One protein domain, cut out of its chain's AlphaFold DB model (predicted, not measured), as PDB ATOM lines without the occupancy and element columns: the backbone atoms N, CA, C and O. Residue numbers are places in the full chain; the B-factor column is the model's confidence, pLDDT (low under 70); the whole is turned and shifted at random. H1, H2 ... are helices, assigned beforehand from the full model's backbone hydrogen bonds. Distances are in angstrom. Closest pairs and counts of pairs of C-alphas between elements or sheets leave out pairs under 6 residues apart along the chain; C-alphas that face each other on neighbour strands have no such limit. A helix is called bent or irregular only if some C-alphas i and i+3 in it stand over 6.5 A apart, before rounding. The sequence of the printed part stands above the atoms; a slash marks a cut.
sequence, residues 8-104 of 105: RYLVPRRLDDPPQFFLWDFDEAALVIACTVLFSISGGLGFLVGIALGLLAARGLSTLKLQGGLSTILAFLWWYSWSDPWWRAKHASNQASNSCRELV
ATOM      1  N   ARG A   8      60.566  26.254 -52.993       63.00
ATOM      2  CA  ARG A   8      61.393  27.063 -52.077       63.00
ATOM      3  C   ARG A   8      60.635  27.591 -50.858       63.00
ATOM      4  O   ARG A   8      61.285  27.950 -49.880       63.00
ATOM      5  N   TYR A   9      59.304  27.642 -50.906       67.25
ATOM      6  CA  TYR A   9      58.458  28.142 -49.816       67.25
ATOM      7  C   TYR A   9      57.625  27.041 -49.161       67.25
ATOM      8  O   TYR A   9      56.692  27.333 -48.411       67.25
ATOM      9  N   LEU A  10      57.958  25.774 -49.416       67.56
ATOM     10  CA  LEU A  10      57.301  24.656 -48.762       67.56
ATOM     11  C   LEU A  10      57.742  24.607 -47.291       67.56
ATOM     12  O   LEU A  10      58.718  23.949 -46.933       67.56
ATOM     13  N   VAL A  11      57.038  25.350 -46.433       71.56
ATOM     14  CA  VAL A  11      57.248  25.306 -44.984       71.56
ATOM     15  C   VAL A  11      56.983  23.867 -44.520       71.56
ATOM     16  O   VAL A  11      55.884  23.347 -44.747       71.56
ATOM     17  N   PRO A  12      57.966  23.184 -43.904       66.38
ATOM     18  CA  PRO A  12      57.785  21.819 -43.437       66.38
ATOM     19  C   PRO A  12      56.635  21.762 -42.430       66.38
ATOM     20  O   PRO A  12      56.672  22.433 -41.402       66.38
ATOM     21  N   ARG A  13      55.636  20.910 -42.688       64.38
ATOM     22  CA  ARG A  13      54.452  20.726 -41.820       64.38
ATOM     23  C   ARG A  13      54.766  20.352 -40.364       64.38
ATOM     24  O   ARG A  13      53.876  20.419 -39.535       64.38
ATOM     25  N   ARG A  14      56.002  19.942 -40.074       61.28
ATOM     26  CA  ARG A  14      56.490  19.521 -38.751       61.28
ATOM     27  C   ARG A  14      56.977  20.685 -37.875       61.28
ATOM     28  O   ARG A  14      57.422  20.448 -36.763       61.28
ATOM     29  N   LEU A  15      56.972  21.923 -38.382       66.69
ATOM     30  CA  LEU A  15      57.486  23.082 -37.642       66.69
ATOM     31  C   LEU A  15      56.548  23.540 -36.508       66.69
ATOM     32  O   LEU A  15      57.026  24.110 -35.535       66.69
ATOM     33  N   ASP A  16      55.249  23.253 -36.625       65.25
ATOM     34  CA  ASP A  16      54.211  23.581 -35.633       65.25
ATOM     35  C   ASP A  16      53.855  22.399 -34.710       65.25
ATOM     36  O   ASP A  16      52.880  22.466 -33.959       65.25
ATOM     37  N   ASP A  17      54.620  21.299 -34.751       71.81
ATOM     38  CA  ASP A  17      54.385  20.184 -33.835       71.81
ATOM     39  C   ASP A  17      54.703  20.656 -32.397       71.81
ATOM     40  O   ASP A  17      55.793  21.191 -32.146       71.81
ATOM     41  N   PRO A  18      53.769  20.509 -31.437       66.75
ATOM     42  CA  PRO A  18      53.975  20.989 -30.078       66.75
ATOM     43  C   PRO A  18      55.197  20.306 -29.439       66.75
ATOM     44  O   PRO A  18      55.461  19.129 -29.703       66.75
ATOM     45  N   PRO A  19      55.958  21.014 -28.586       73.12
ATOM     46  CA  PRO A  19      57.158  20.461 -27.971       73.12
ATOM     47  C   PRO A  19      56.801  19.273 -27.070       73.12
ATOM     48  O   PRO A  19      56.082  19.408 -26.077       73.12
ATOM     49  N   GLN A  20      57.330  18.101 -27.418       72.25
ATOM     50  CA  GLN A  20      57.155  16.869 -26.655       72.25
ATOM     51  C   GLN A  20      58.283  16.704 -25.637       72.25
ATOM     52  O   GLN A  20      59.463  16.903 -25.939       72.25
ATOM     53  N   PHE A  21      57.923  16.311 -24.420       72.19
ATOM     54  CA  PHE A  21      58.849  15.916 -23.372       72.19
ATOM     55  C   PHE A  21      58.833  14.387 -23.257       72.19
ATOM     56  O   PHE A  21      57.901  13.790 -22.716       72.19
ATOM     57  N   PHE A  22      59.871  13.739 -23.794       68.56
ATOM     58  CA  PHE A  22      59.949  12.283 -23.962       68.56
ATOM     59  C   PHE A  22      58.791  11.701 -24.794       68.56
ATOM     60  O   PHE A  22      58.876  11.680 -26.016       68.56
ATOM     61  N   LEU A  23      57.740  11.200 -24.140       71.31
ATOM     62  CA  LEU A  23      56.587  10.531 -24.759       71.31
ATOM     63  C   LEU A  23      55.276  11.298 -24.536       71.31
ATOM     64  O   LEU A  23      54.228  10.845 -24.991       71.31
ATOM     65  N   TRP A  24      55.329  12.413 -23.805       66.81
ATOM     66  CA  TRP A  24      54.178  13.230 -23.429       66.81
ATOM     67  C   TRP A  24      54.338  14.653 -23.938       66.81
ATOM     68  O   TRP A  24      55.454  15.144 -24.101       66.81
ATOM     69  N   ASP A  25      53.223  15.342 -24.144       77.88
ATOM     70  CA  ASP A  25      53.262  16.772 -24.422       77.88
ATOM     71  C   ASP A  25      53.833  17.514 -23.206       77.88
ATOM     72  O   ASP A  25      53.503  17.200 -22.057       77.88
ATOM     73  N   PHE A  26      54.699  18.507 -23.442       77.75
ATOM     74  CA  PHE A  26      55.388  19.232 -22.366       77.75
ATOM     75  C   PHE A  26      54.423  19.805 -21.319       77.75
ATOM     76  O   PHE A  26      54.698  19.758 -20.124       77.75
ATOM     77  N   ASP A  27      53.265  20.286 -21.768       75.56
ATOM     78  CA  ASP A  27      52.219  20.835 -20.908       75.56
ATOM     79  C   ASP A  27      51.585  19.767 -19.993       75.56
ATOM     80  O   ASP A  27      51.344  20.012 -18.815       75.56
ATOM     81  N   GLU A  28      51.394  18.537 -20.481       80.12
ATOM     82  CA  GLU A  28      50.866  17.435 -19.664       80.12
ATOM     83  C   GLU A  28      51.874  16.996 -18.598       80.12
ATOM     84  O   GLU A  28      51.520  16.828 -17.427       80.12
ATOM     85  N   ALA A  29      53.143  16.856 -18.986       80.69
ATOM     86  CA  ALA A  29      54.214  16.494 -18.064       80.69
ATOM     87  C   ALA A  29      54.419  17.573 -16.988       80.69
ATOM     88  O   ALA A  29      54.499  17.251 -15.799       80.69
ATOM     89  N   ALA A  30      54.445  18.850 -17.384       81.31
ATOM     90  CA  ALA A  30      54.583  19.973 -16.463       81.31
ATOM     91  C   ALA A  30      53.446  20.008 -15.433       81.31
ATOM     92  O   ALA A  30      53.692  20.253 -14.251       81.31
ATOM     93  N   LEU A  31      52.218  19.702 -15.854       83.12
ATOM     94  CA  LEU A  31      51.051  19.736 -14.982       83.12
ATOM     95  C   LEU A  31      51.033  18.586 -13.972       83.12
ATOM     96  O   LEU A  31      50.748  18.806 -12.793       83.12
ATOM     97  N   VAL A  32      51.415  17.376 -14.393       84.06
ATOM     98  CA  VAL A  32      51.575  16.242 -13.470       84.06
ATOM     99  C   VAL A  32      52.658  16.539 -12.437       84.06
ATOM    100  O   VAL A  32      52.417  16.334 -11.245       84.06
ATOM    101  N   ILE A  33      53.808  17.070 -12.866       83.88
ATOM    102  CA  ILE A  33      54.925  17.425 -11.977       83.88
ATOM    103  C   ILE A  33      54.508  18.525 -10.993       83.88
ATOM    104  O   ILE A  33      54.734  18.395  -9.791       83.88
ATOM    105  N   ALA A  34      53.846  19.582 -11.466       85.00
ATOM    106  CA  ALA A  34      53.368  20.664 -10.609       85.00
ATOM    107  C   ALA A  34      52.376  20.158  -9.549       85.00
ATOM    108  O   ALA A  34      52.545  20.448  -8.363       85.00
ATOM    109  N   CYS A  35      51.386  19.348  -9.944       83.69
ATOM    110  CA  CYS A  35      50.416  18.764  -9.014       83.69
ATOM    111  C   CYS A  35      51.074  17.821  -8.001       83.69
ATOM    112  O   CYS A  35      50.740  17.873  -6.817       83.69
ATOM    113  N   THR A  36      52.021  16.985  -8.432       84.12
ATOM    114  CA  THR A  36      52.735  16.089  -7.509       84.12
ATOM    115  C   THR A  36      53.578  16.851  -6.508       84.12
ATOM    116  O   THR A  36      53.526  16.527  -5.325       84.12
ATOM    117  N   VAL A  37      54.316  17.873  -6.941       85.06
ATOM    118  CA  VAL A  37      55.134  18.693  -6.040       85.06
ATOM    119  C   VAL A  37      54.252  19.429  -5.029       85.06
ATOM    120  O   VAL A  37      54.526  19.360  -3.832       85.06
ATOM    121  N   LEU A  38      53.157  20.060  -5.471       84.62
ATOM    122  CA  LEU A  38      52.238  20.780  -4.580       84.62
ATOM    123  C   LEU A  38      51.614  19.873  -3.512       84.62
ATOM    124  O   LEU A  38      51.618  20.219  -2.332       84.62
ATOM    125  N   PHE A  39      51.105  18.706  -3.908       83.12
ATOM    126  CA  PHE A  39      50.461  17.776  -2.977       83.12
ATOM    127  C   PHE A  39      51.460  16.951  -2.153       83.12
ATOM    128  O   PHE A  39      51.115  16.452  -1.081       83.12
ATOM    129  N   SER A  40      52.710  16.823  -2.604       82.31
ATOM    130  CA  SER A  40      53.768  16.186  -1.816       82.31
ATOM    131  C   SER A  40      54.143  17.015  -0.586       82.31
ATOM    132  O   SER A  40      54.550  16.441   0.423       82.31
ATOM    133  N   ILE A  41      53.985  18.344  -0.640       82.19
ATOM    134  CA  ILE A  41      54.252  19.241   0.498       82.19
ATOM    135  C   ILE A  41      53.240  19.012   1.633       82.19
ATOM    136  O   ILE A  41      53.559  19.217   2.800       82.19
ATOM    137  N   SER A  42      52.035  18.532   1.312       78.31
ATOM    138  CA  SER A  42      50.953  18.294   2.277       78.31
ATOM    139  C   SER A  42      51.211  17.115   3.231       78.31
ATOM    140  O   SER A  42      50.509  16.980   4.231       78.31
ATOM    141  N   GLY A  43      52.219  16.277   2.952       75.38
ATOM    142  CA  GLY A  43      52.578  15.110   3.764       75.38
ATOM    143  C   GLY A  43      51.598  13.927   3.659       75.38
ATOM    144  O   GLY A  43      50.462  14.048   3.200       75.38
ATOM    145  N   GLY A  44      52.050  12.735   4.066       83.50
ATOM    146  CA  GLY A  44      51.243  11.504   4.077       83.50
ATOM    147  C   GLY A  44      50.990  10.905   2.686       83.50
ATOM    148  O   GLY A  44      51.910  10.760   1.884       83.50
ATOM    149  N   LEU A  45      49.731  10.553   2.392       78.19
ATOM    150  CA  LEU A  45      49.291  10.036   1.082       78.19
ATOM    151  C   LEU A  45      49.153  11.138   0.009       78.19
ATOM    152  O   LEU A  45      48.751  10.844  -1.118       78.19
ATOM    153  N   GLY A  46      49.497  12.390   0.336       78.50
ATOM    154  CA  GLY A  46      49.397  13.539  -0.567       78.50
ATOM    155  C   GLY A  46      50.113  13.322  -1.900       78.50
ATOM    156  O   GLY A  46      49.555  13.634  -2.943       78.50
ATOM    157  N   PHE A  47      51.274  12.663  -1.910       78.81
ATOM    158  CA  PHE A  47      51.987  12.343  -3.153       78.81
ATOM    159  C   PHE A  47      51.159  11.474  -4.120       78.81
ATOM    160  O   PHE A  47      51.079  11.776  -5.309       78.81
ATOM    161  N   LEU A  48      50.489  10.432  -3.616       82.94
ATOM    162  CA  LEU A  48      49.644   9.554  -4.437       82.94
ATOM    163  C   LEU A  48      48.403  10.285  -4.950       82.94
ATOM    164  O   LEU A  48      48.027  10.122  -6.112       82.94
ATOM    165  N   VAL A  49      47.800  11.122  -4.102       84.69
ATOM    166  CA  VAL A  49      46.687  11.987  -4.502       84.69
ATOM    167  C   VAL A  49      47.144  12.961  -5.585       84.69
ATOM    168  O   VAL A  49      46.461  13.092  -6.593       84.69
ATOM    169  N   GLY A  50      48.326  13.563  -5.441       84.44
ATOM    170  CA  GLY A  50      48.925  14.466  -6.423       84.44
ATOM    171  C   GLY A  50      49.177  13.809  -7.779       84.44
ATOM    172  O   GLY A  50      48.870  14.417  -8.803       84.44
ATOM    173  N   ILE A  51      49.659  12.559  -7.805       85.38
ATOM    174  CA  ILE A  51      49.792  11.782  -9.053       85.38
ATOM    175  C   ILE A  51      48.420  11.552  -9.683       85.38
ATOM    176  O   ILE A  51      48.238  11.819 -10.871       85.38
ATOM    177  N   ALA A  52      47.449  11.062  -8.908       86.69
ATOM    178  CA  ALA A  52      46.121  10.737  -9.423       86.69
ATOM    179  C   ALA A  52      45.404  11.979  -9.980       86.69
ATOM    180  O   ALA A  52      44.843  11.931 -11.077       86.69
ATOM    181  N   LEU A  53      45.472  13.102  -9.258       86.06
ATOM    182  CA  LEU A  53      44.900  14.381  -9.679       86.06
ATOM    183  C   LEU A  53      45.639  14.960 -10.886       86.06
ATOM    184  O   LEU A  53      44.991  15.428 -11.817       86.06
ATOM    185  N   GLY A  54      46.972  14.877 -10.902       85.62
ATOM    186  CA  GLY A  54      47.787  15.303 -12.037       85.62
ATOM    187  C   GLY A  54      47.430  14.535 -13.308       85.62
ATOM    188  O   GLY A  54      47.224  15.145 -14.353       85.62
ATOM    189  N   LEU A  55      47.290  13.208 -13.225       85.38
ATOM    190  CA  LEU A  55      46.893  12.365 -14.358       85.38
ATOM    191  C   LEU A  55      45.480  12.687 -14.857       85.38
ATOM    192  O   LEU A  55      45.260  12.777 -16.065       85.38
ATOM    193  N   LEU A  56      44.525  12.880 -13.941       85.88
ATOM    194  CA  LEU A  56      43.160  13.292 -14.283       85.88
ATOM    195  C   LEU A  56      43.140  14.652 -14.983       85.88
ATOM    196  O   LEU A  56      42.477  14.804 -16.009       85.88
ATOM    197  N   ALA A  57      43.890  15.620 -14.460       82.12
ATOM    198  CA  ALA A  57      43.967  16.960 -15.019       82.12
ATOM    199  C   ALA A  57      44.671  16.976 -16.386       82.12
ATOM    200  O   ALA A  57      44.164  17.605 -17.316       82.12
ATOM    201  N   ALA A  58      45.764  16.223 -16.548       83.75
ATOM    202  CA  ALA A  58      46.441  16.052 -17.834       83.75
ATOM    203  C   ALA A  58      45.503  15.433 -18.880       83.75
ATOM    204  O   ALA A  58      45.391  15.944 -19.992       83.75
ATOM    205  N   ARG A  59      44.734  14.397 -18.511       81.31
ATOM    206  CA  ARG A  59      43.740  13.796 -19.417       81.31
ATOM    207  C   ARG A  59      42.611  14.759 -19.761       81.31
ATOM    208  O   ARG A  59      42.276  14.870 -20.938       81.31
ATOM    209  N   GLY A  60      42.080  15.497 -18.787       76.69
ATOM    210  CA  GLY A  60      41.079  16.535 -19.037       76.69
ATOM    211  C   GLY A  60      41.578  17.591 -20.029       76.69
ATOM    212  O   GLY A  60      40.904  17.892 -21.015       76.69
ATOM    213  N   LEU A  61      42.802  18.083 -19.837       73.31
ATOM    214  CA  LEU A  61      43.426  19.044 -20.747       73.31
ATOM    215  C   LEU A  61      43.683  18.470 -22.138       73.31
ATOM    216  O   LEU A  61      43.397  19.151 -23.122       73.31
ATOM    217  N   SER A  62      44.139  17.220 -22.237       73.06
ATOM    218  CA  SER A  62      44.318  16.536 -23.525       73.06
ATOM    219  C   SER A  62      42.997  16.473 -24.302       73.06
ATOM    220  O   SER A  62      42.937  16.829 -25.479       73.06
ATOM    221  N   THR A  63      41.888  16.146 -23.626       73.31
ATOM    222  CA  THR A  63      40.562  16.082 -24.254       73.31
ATOM    223  C   THR A  63      40.031  17.456 -24.658       73.31
ATOM    224  O   THR A  63      39.433  17.583 -25.724       73.31
ATOM    225  N   LEU A  64      40.306  18.501 -23.871       70.19
ATOM    226  CA  LEU A  64      39.937  19.882 -24.205       70.19
ATOM    227  C   LEU A  64      40.729  20.413 -25.408       70.19
ATOM    228  O   LEU A  64      40.175  21.102 -26.267       70.19
ATOM    229  N   LYS A  65      42.014  20.060 -25.506       67.56
ATOM    230  CA  LYS A  65      42.848  20.396 -26.666       67.56
ATOM    231  C   LYS A  65      42.350  19.705 -27.933       67.56
ATOM    232  O   LYS A  65      42.267  20.356 -28.970       67.56
ATOM    233  N   LEU A  66      41.948  18.437 -27.834       68.06
ATOM    234  CA  LEU A  66      41.406  17.671 -28.960       68.06
ATOM    235  C   LEU A  66      40.048  18.198 -29.458       68.06
ATOM    236  O   LEU A  66      39.749  18.070 -30.641       68.06
ATOM    237  N   GLN A  67      39.227  18.791 -28.584       62.84
ATOM    238  CA  GLN A  67      37.873  19.247 -28.933       62.84
ATOM    239  C   GLN A  67      37.786  20.675 -29.504       62.84
ATOM    240  O   GLN A  67      36.727  21.048 -30.003       62.84
ATOM    241  N   GLY A  68      38.862  21.470 -29.482       58.91
ATOM    242  CA  GLY A  68      38.848  22.813 -30.093       58.91
ATOM    243  C   GLY A  68      39.747  23.872 -29.447       58.91
ATOM    244  O   GLY A  68      39.762  25.025 -29.896       58.91
ATOM    245  N   GLY A  69      40.534  23.507 -28.429       68.44
ATOM    246  CA  GLY A  69      41.581  24.364 -27.869       68.44
ATOM    247  C   GLY A  69      41.068  25.691 -27.290       68.44
ATOM    248  O   GLY A  69      39.956  25.789 -26.770       68.44
ATOM    249  N   LEU A  70      41.901  26.737 -27.388       62.06
ATOM    250  CA  LEU A  70      41.643  28.092 -26.870       62.06
ATOM    251  C   LEU A  70      40.313  28.685 -27.367       62.06
ATOM    252  O   LEU A  70      39.689  29.456 -26.646       62.06
ATOM    253  N   SER A  71      39.857  28.297 -28.565       66.56
ATOM    254  CA  SER A  71      38.607  28.792 -29.156       66.56
ATOM    255  C   SER A  71      37.366  28.344 -28.379       66.56
ATOM    256  O   SER A  71      36.457  29.141 -28.156       66.56
ATOM    257  N   THR A  72      37.355  27.105 -27.880       69.44
ATOM    258  CA  THR A  72      36.254  26.555 -27.083       69.44
ATOM    259  C   THR A  72      36.219  27.195 -25.700       69.44
ATOM    260  O   THR A  72      35.155  27.575 -25.217       69.44
ATOM    261  N   ILE A  73      37.389  27.382 -25.080       72.69
ATOM    262  CA  ILE A  73      37.505  28.074 -23.790       72.69
ATOM    263  C   ILE A  73      37.062  29.534 -23.929       72.69
ATOM    264  O   ILE A  73      36.294  30.007 -23.095       72.69
ATOM    265  N   LEU A  74      37.464  30.232 -24.999       73.06
ATOM    266  CA  LEU A  74      36.986  31.587 -25.284       73.06
ATOM    267  C   LEU A  74      35.480  31.628 -25.545       73.06
ATOM    268  O   LEU A  74      34.843  32.580 -25.116       73.06
ATOM    269  N   ALA A  75      34.898  30.622 -26.203       75.56
ATOM    270  CA  ALA A  75      33.454  30.557 -26.422       75.56
ATOM    271  C   ALA A  75      32.683  30.409 -25.097       75.56
ATOM    272  O   ALA A  75      31.708  31.124 -24.865       75.56
ATOM    273  N   PHE A  76      33.155  29.547 -24.189       75.69
ATOM    274  CA  PHE A  76      32.573  29.417 -22.850       75.69
ATOM    275  C   PHE A  76      32.786  30.671 -21.995       75.69
ATOM    276  O   PHE A  76      31.859  31.129 -21.324       75.69
ATOM    277  N   LEU A  77      33.983  31.261 -22.045       76.75
ATOM    278  CA  LEU A  77      34.319  32.472 -21.299       76.75
ATOM    279  C   LEU A  77      33.541  33.689 -21.809       76.75
ATOM    280  O   LEU A  77      33.080  34.492 -21.003       76.75
ATOM    281  N   TRP A  78      33.345  33.804 -23.126       74.44
ATOM    282  CA  TRP A  78      32.493  34.824 -23.738       74.44
ATOM    283  C   TRP A  78      31.070  34.717 -23.190       74.44
ATOM    284  O   TRP A  78      30.493  35.718 -22.763       74.44
ATOM    285  N   TRP A  79      30.526  33.498 -23.135       74.56
ATOM    286  CA  TRP A  79      29.156  33.273 -22.672       74.56
ATOM    287  C   TRP A  79      28.990  33.625 -21.195       74.56
ATOM    288  O   TRP A  79      28.009  34.262 -20.810       74.56
ATOM    289  N   TYR A  80      29.983  33.280 -20.372       73.81
ATOM    290  CA  TYR A  80      29.964  33.601 -18.949       73.81
ATOM    291  C   TYR A  80      30.182  35.098 -18.684       73.81
ATOM    292  O   TYR A  80      29.420  35.702 -17.931       73.81
ATOM    293  N   SER A  81      31.143  35.736 -19.363       72.69
ATOM    294  CA  SER A  81      31.420  37.178 -19.244       72.69
ATOM    295  C   SER A  81      30.224  38.052 -19.625       72.69
ATOM    296  O   SER A  81      30.137  39.193 -19.173       72.69
ATOM    297  N   TRP A  82      29.318  37.554 -20.467       66.56
ATOM    298  CA  TRP A  82      28.113  38.283 -20.850       66.56
ATOM    299  C   TRP A  82      27.029  38.279 -19.756       66.56
ATOM    300  O   TRP A  82      26.198  39.186 -19.719       66.56
ATOM    301  N   SER A  83      27.040  37.301 -18.842       65.56
ATOM    302  CA  SER A  83      25.998  37.132 -17.815       65.56
ATOM    303  C   SER A  83      26.093  38.089 -16.617       65.56
ATOM    304  O   SER A  83      25.150  38.162 -15.834       65.56
ATOM    305  N   ASP A  84      27.172  38.872 -16.509       62.38
ATOM    306  CA  ASP A  84      27.458  39.727 -15.354       62.38
ATOM    307  C   ASP A  84      27.409  41.235 -15.719       62.38
ATOM    308  O   ASP A  84      28.406  41.830 -16.140       62.38
ATOM    309  N   PRO A  85      26.255  41.919 -15.564       61.97
ATOM    310  CA  PRO A  85      26.074  43.313 -15.983       61.97
ATOM    311  C   PRO A  85      26.598  44.365 -14.986       61.97
ATOM    312  O   PRO A  85      26.398  45.561 -15.207       61.97
ATOM    313  N   TRP A  86      27.287  43.978 -13.909       59.31
ATOM    314  CA  TRP A  86      27.754  44.892 -12.851       59.31
ATOM    315  C   TRP A  86      28.736  45.982 -13.332       59.31
ATOM    316  O   TRP A  86      28.856  47.027 -12.692       59.31
ATOM    317  N   TRP A  87      29.359  45.813 -14.505       56.72
ATOM    318  CA  TRP A  87      30.188  46.842 -15.154       56.72
ATOM    319  C   TRP A  87      29.386  47.903 -15.928       56.72
ATOM    320  O   TRP A  87      29.877  49.017 -16.123       56.72
ATOM    321  N   ARG A  88      28.137  47.624 -16.335       55.59
ATOM    322  CA  ARG A  88      27.315  48.564 -17.129       55.59
ATOM    323  C   ARG A  88      26.696  49.692 -16.297       55.59
ATOM    324  O   ARG A  88      26.322  50.719 -16.855       55.59
ATOM    325  N   ALA A  89      26.643  49.556 -14.971       58.44
ATOM    326  CA  ALA A  89      26.058  50.568 -14.089       58.44
ATOM    327  C   ALA A  89      26.914  51.846 -13.951       58.44
ATOM    328  O   ALA A  89      26.387  52.904 -13.613       58.44
ATOM    329  N   LYS A  90      28.223  51.791 -14.246       58.41
ATOM    330  CA  LYS A  90      29.134  52.935 -14.037       58.41
ATOM    331  C   LYS A  90      29.052  54.029 -15.107       58.41
ATOM    332  O   LYS A  90      29.569  55.119 -14.886       58.41
ATOM    333  N   HIS A  91      28.397  53.783 -16.242       55.72
ATOM    334  CA  HIS A  91      28.327  54.765 -17.333       55.72
ATOM    335  C   HIS A  91      27.136  55.732 -17.241       55.72
ATOM    336  O   HIS A  91      27.147  56.759 -17.913       55.72
ATOM    337  N   ALA A  92      26.144  55.467 -16.385       58.88
ATOM    338  CA  ALA A  92      24.952  56.313 -16.285       58.88
ATOM    339  C   ALA A  92      25.173  57.613 -15.477       58.88
ATOM    340  O   ALA A  92      24.562  58.635 -15.783       58.88
ATOM    341  N   SER A  93      26.064  57.622 -14.475       60.25
ATOM    342  CA  SER A  93      26.241  58.785 -13.584       60.25
ATOM    343  C   SER A  93      26.992  59.952 -14.234       60.25
ATOM    344  O   SER A  93      26.674  61.114 -13.987       60.25
ATOM    345  N   ASN A  94      27.970  59.662 -15.098       60.06
ATOM    346  CA  ASN A  94      28.806  60.698 -15.713       60.06
ATOM    347  C   ASN A  94      28.056  61.476 -16.804       60.06
ATOM    348  O   ASN A  94      28.327  62.654 -17.021       60.06
ATOM    349  N   GLN A  95      27.077  60.845 -17.459       62.62
ATOM    350  CA  GLN A  95      26.286  61.486 -18.508       62.62
ATOM    351  C   GLN A  95      25.273  62.493 -17.935       62.62
ATOM    352  O   GLN A  95      25.102  63.571 -18.501       62.62
ATOM    353  N   ALA A  96      24.682  62.205 -16.769       60.84
ATOM    354  CA  ALA A  96      23.781  63.135 -16.084       60.84
ATOM    355  C   ALA A  96      24.505  64.409 -15.606       60.84
ATOM    356  O   ALA A  96      23.980  65.513 -15.743       60.84
ATOM    357  N   SER A  97      25.742  64.274 -15.112       63.25
ATOM    358  CA  SER A  97      26.557  65.421 -14.683       63.25
ATOM    359  C   SER A  97      26.896  66.372 -15.834       63.25
ATOM    360  O   SER A  97      26.901  67.586 -15.647       63.25
ATOM    361  N   ASN A  98      27.205  65.835 -17.016       62.88
ATOM    362  CA  ASN A  98      27.619  66.652 -18.157       62.88
ATOM    363  C   ASN A  98      26.438  67.410 -18.775       62.88
ATOM    364  O   ASN A  98      26.595  68.568 -19.150       62.88
ATOM    365  N   SER A  99      25.241  66.811 -18.786       64.88
ATOM    366  CA  SER A  99      24.038  67.463 -19.315       64.88
ATOM    367  C   SER A  99      23.579  68.652 -18.458       64.88
ATOM    368  O   SER A  99      23.140  69.661 -19.001       64.88
ATOM    369  N   CYS A 100      23.723  68.586 -17.127       60.31
ATOM    370  CA  CYS A 100      23.436  69.733 -16.253       60.31
ATOM    371  C   CYS A 100      24.422  70.893 -16.447       60.31
ATOM    372  O   CYS A 100      24.082  72.037 -16.162       60.31
ATOM    373  N   ARG A 101      25.641  70.615 -16.917       65.56
ATOM    374  CA  ARG A 101      26.684  71.629 -17.094       65.56
ATOM    375  C   ARG A 101      26.478  72.470 -18.357       65.56
ATOM    376  O   ARG A 101      26.863  73.630 -18.355       65.56
ATOM    377  N   GLU A 102      25.839  71.915 -19.388       68.25
ATOM    378  CA  GLU A 102      25.474  72.655 -20.607       68.25
ATOM    379  C   GLU A 102      24.243  73.554 -20.433       68.25
ATOM    380  O   GLU A 102      24.111  74.538 -21.144       68.25
ATOM    381  N   LEU A 103      23.350  73.262 -19.483       68.50
ATOM    382  CA  LEU A 103      22.146  74.074 -19.257       68.50
ATOM    383  C   LEU A 103      22.391  75.329 -18.398       68.50
ATOM    384  O   LEU A 103      21.490  76.152 -18.257       68.50
ATOM    385  N   VAL A 104      23.573  75.456 -17.788       66.00
ATOM    386  CA  VAL A 104      23.918  76.535 -16.839       66.00
ATOM    387  C   VAL A 104      25.009  77.474 -17.393       66.00
ATOM    388  O   VAL A 104      25.341  78.462 -16.739       66.00
TER     389      VAL A 104
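What this domain is: This is residues 8 to 104 of the 105 residues of a protein of Caldilineae bacterium (UniProt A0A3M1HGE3). The longest helix, H2, lies side by side with H1 in a helical hairpin, and this hairpin is the small body of an otherwise open, extended model. From the hairpin's end where H1 begins and H2 ends, two arms stick out: a tail without named elements, residues 8 to 17, and a long arm of residues 74 to 104, with the rest of H3 and then H4. The printed part has 97 residues with four named helices, H1 to H4 in order, and no named strand; its class is all helix. It is extended, with a radius of gyration of the C-alphas of 24.3 A, and flat, spanning 74 by 58 by 20 A.

Where its parts are: Find C-alpha 46 at (49.397, 13.539, -0.567); from there H2, residues 46 to 67, runs 31.1 A to C-alpha 67 at (37.873, 19.247, -28.933). Before it, H1 takes residues 26 to 40, 20.8 A. After it come H3, residues 69 to 82, 20.6 A, and H4, residues 85 to 102, 29.7 A, ending at C-alpha 102 (25.474, 72.655, -20.607).

How they stand to each other: H2 and H1 touch, and their closest C-alphas, those of Gly 54 and Val 32, are 4.2 A apart. They form a hairpin, running opposite ways at a shallow tilt of 26 degrees. H2 and H3 are near each other but meet only through their link, as do H3 and H4. H4 is apart from H1 and H2. Every O i to N i+4 pair is within hydrogen-bond range in H1, H2 and H3; in H4 5 of 14 are, and 3 of 15 O i to N i+3 pairs. H4 is irregular, but only just: C-alphas 90 and 93 are 6.54 A apart.

The domain as a whole: The two C-alphas farthest apart, those of Leu 23 and Val 104, are 74.1 A apart. The printed part has no cut, and its three links between helices are tight. Look for low confidence at residues 65 to 72 and 82 to 104, among others; 42 residues are under 70.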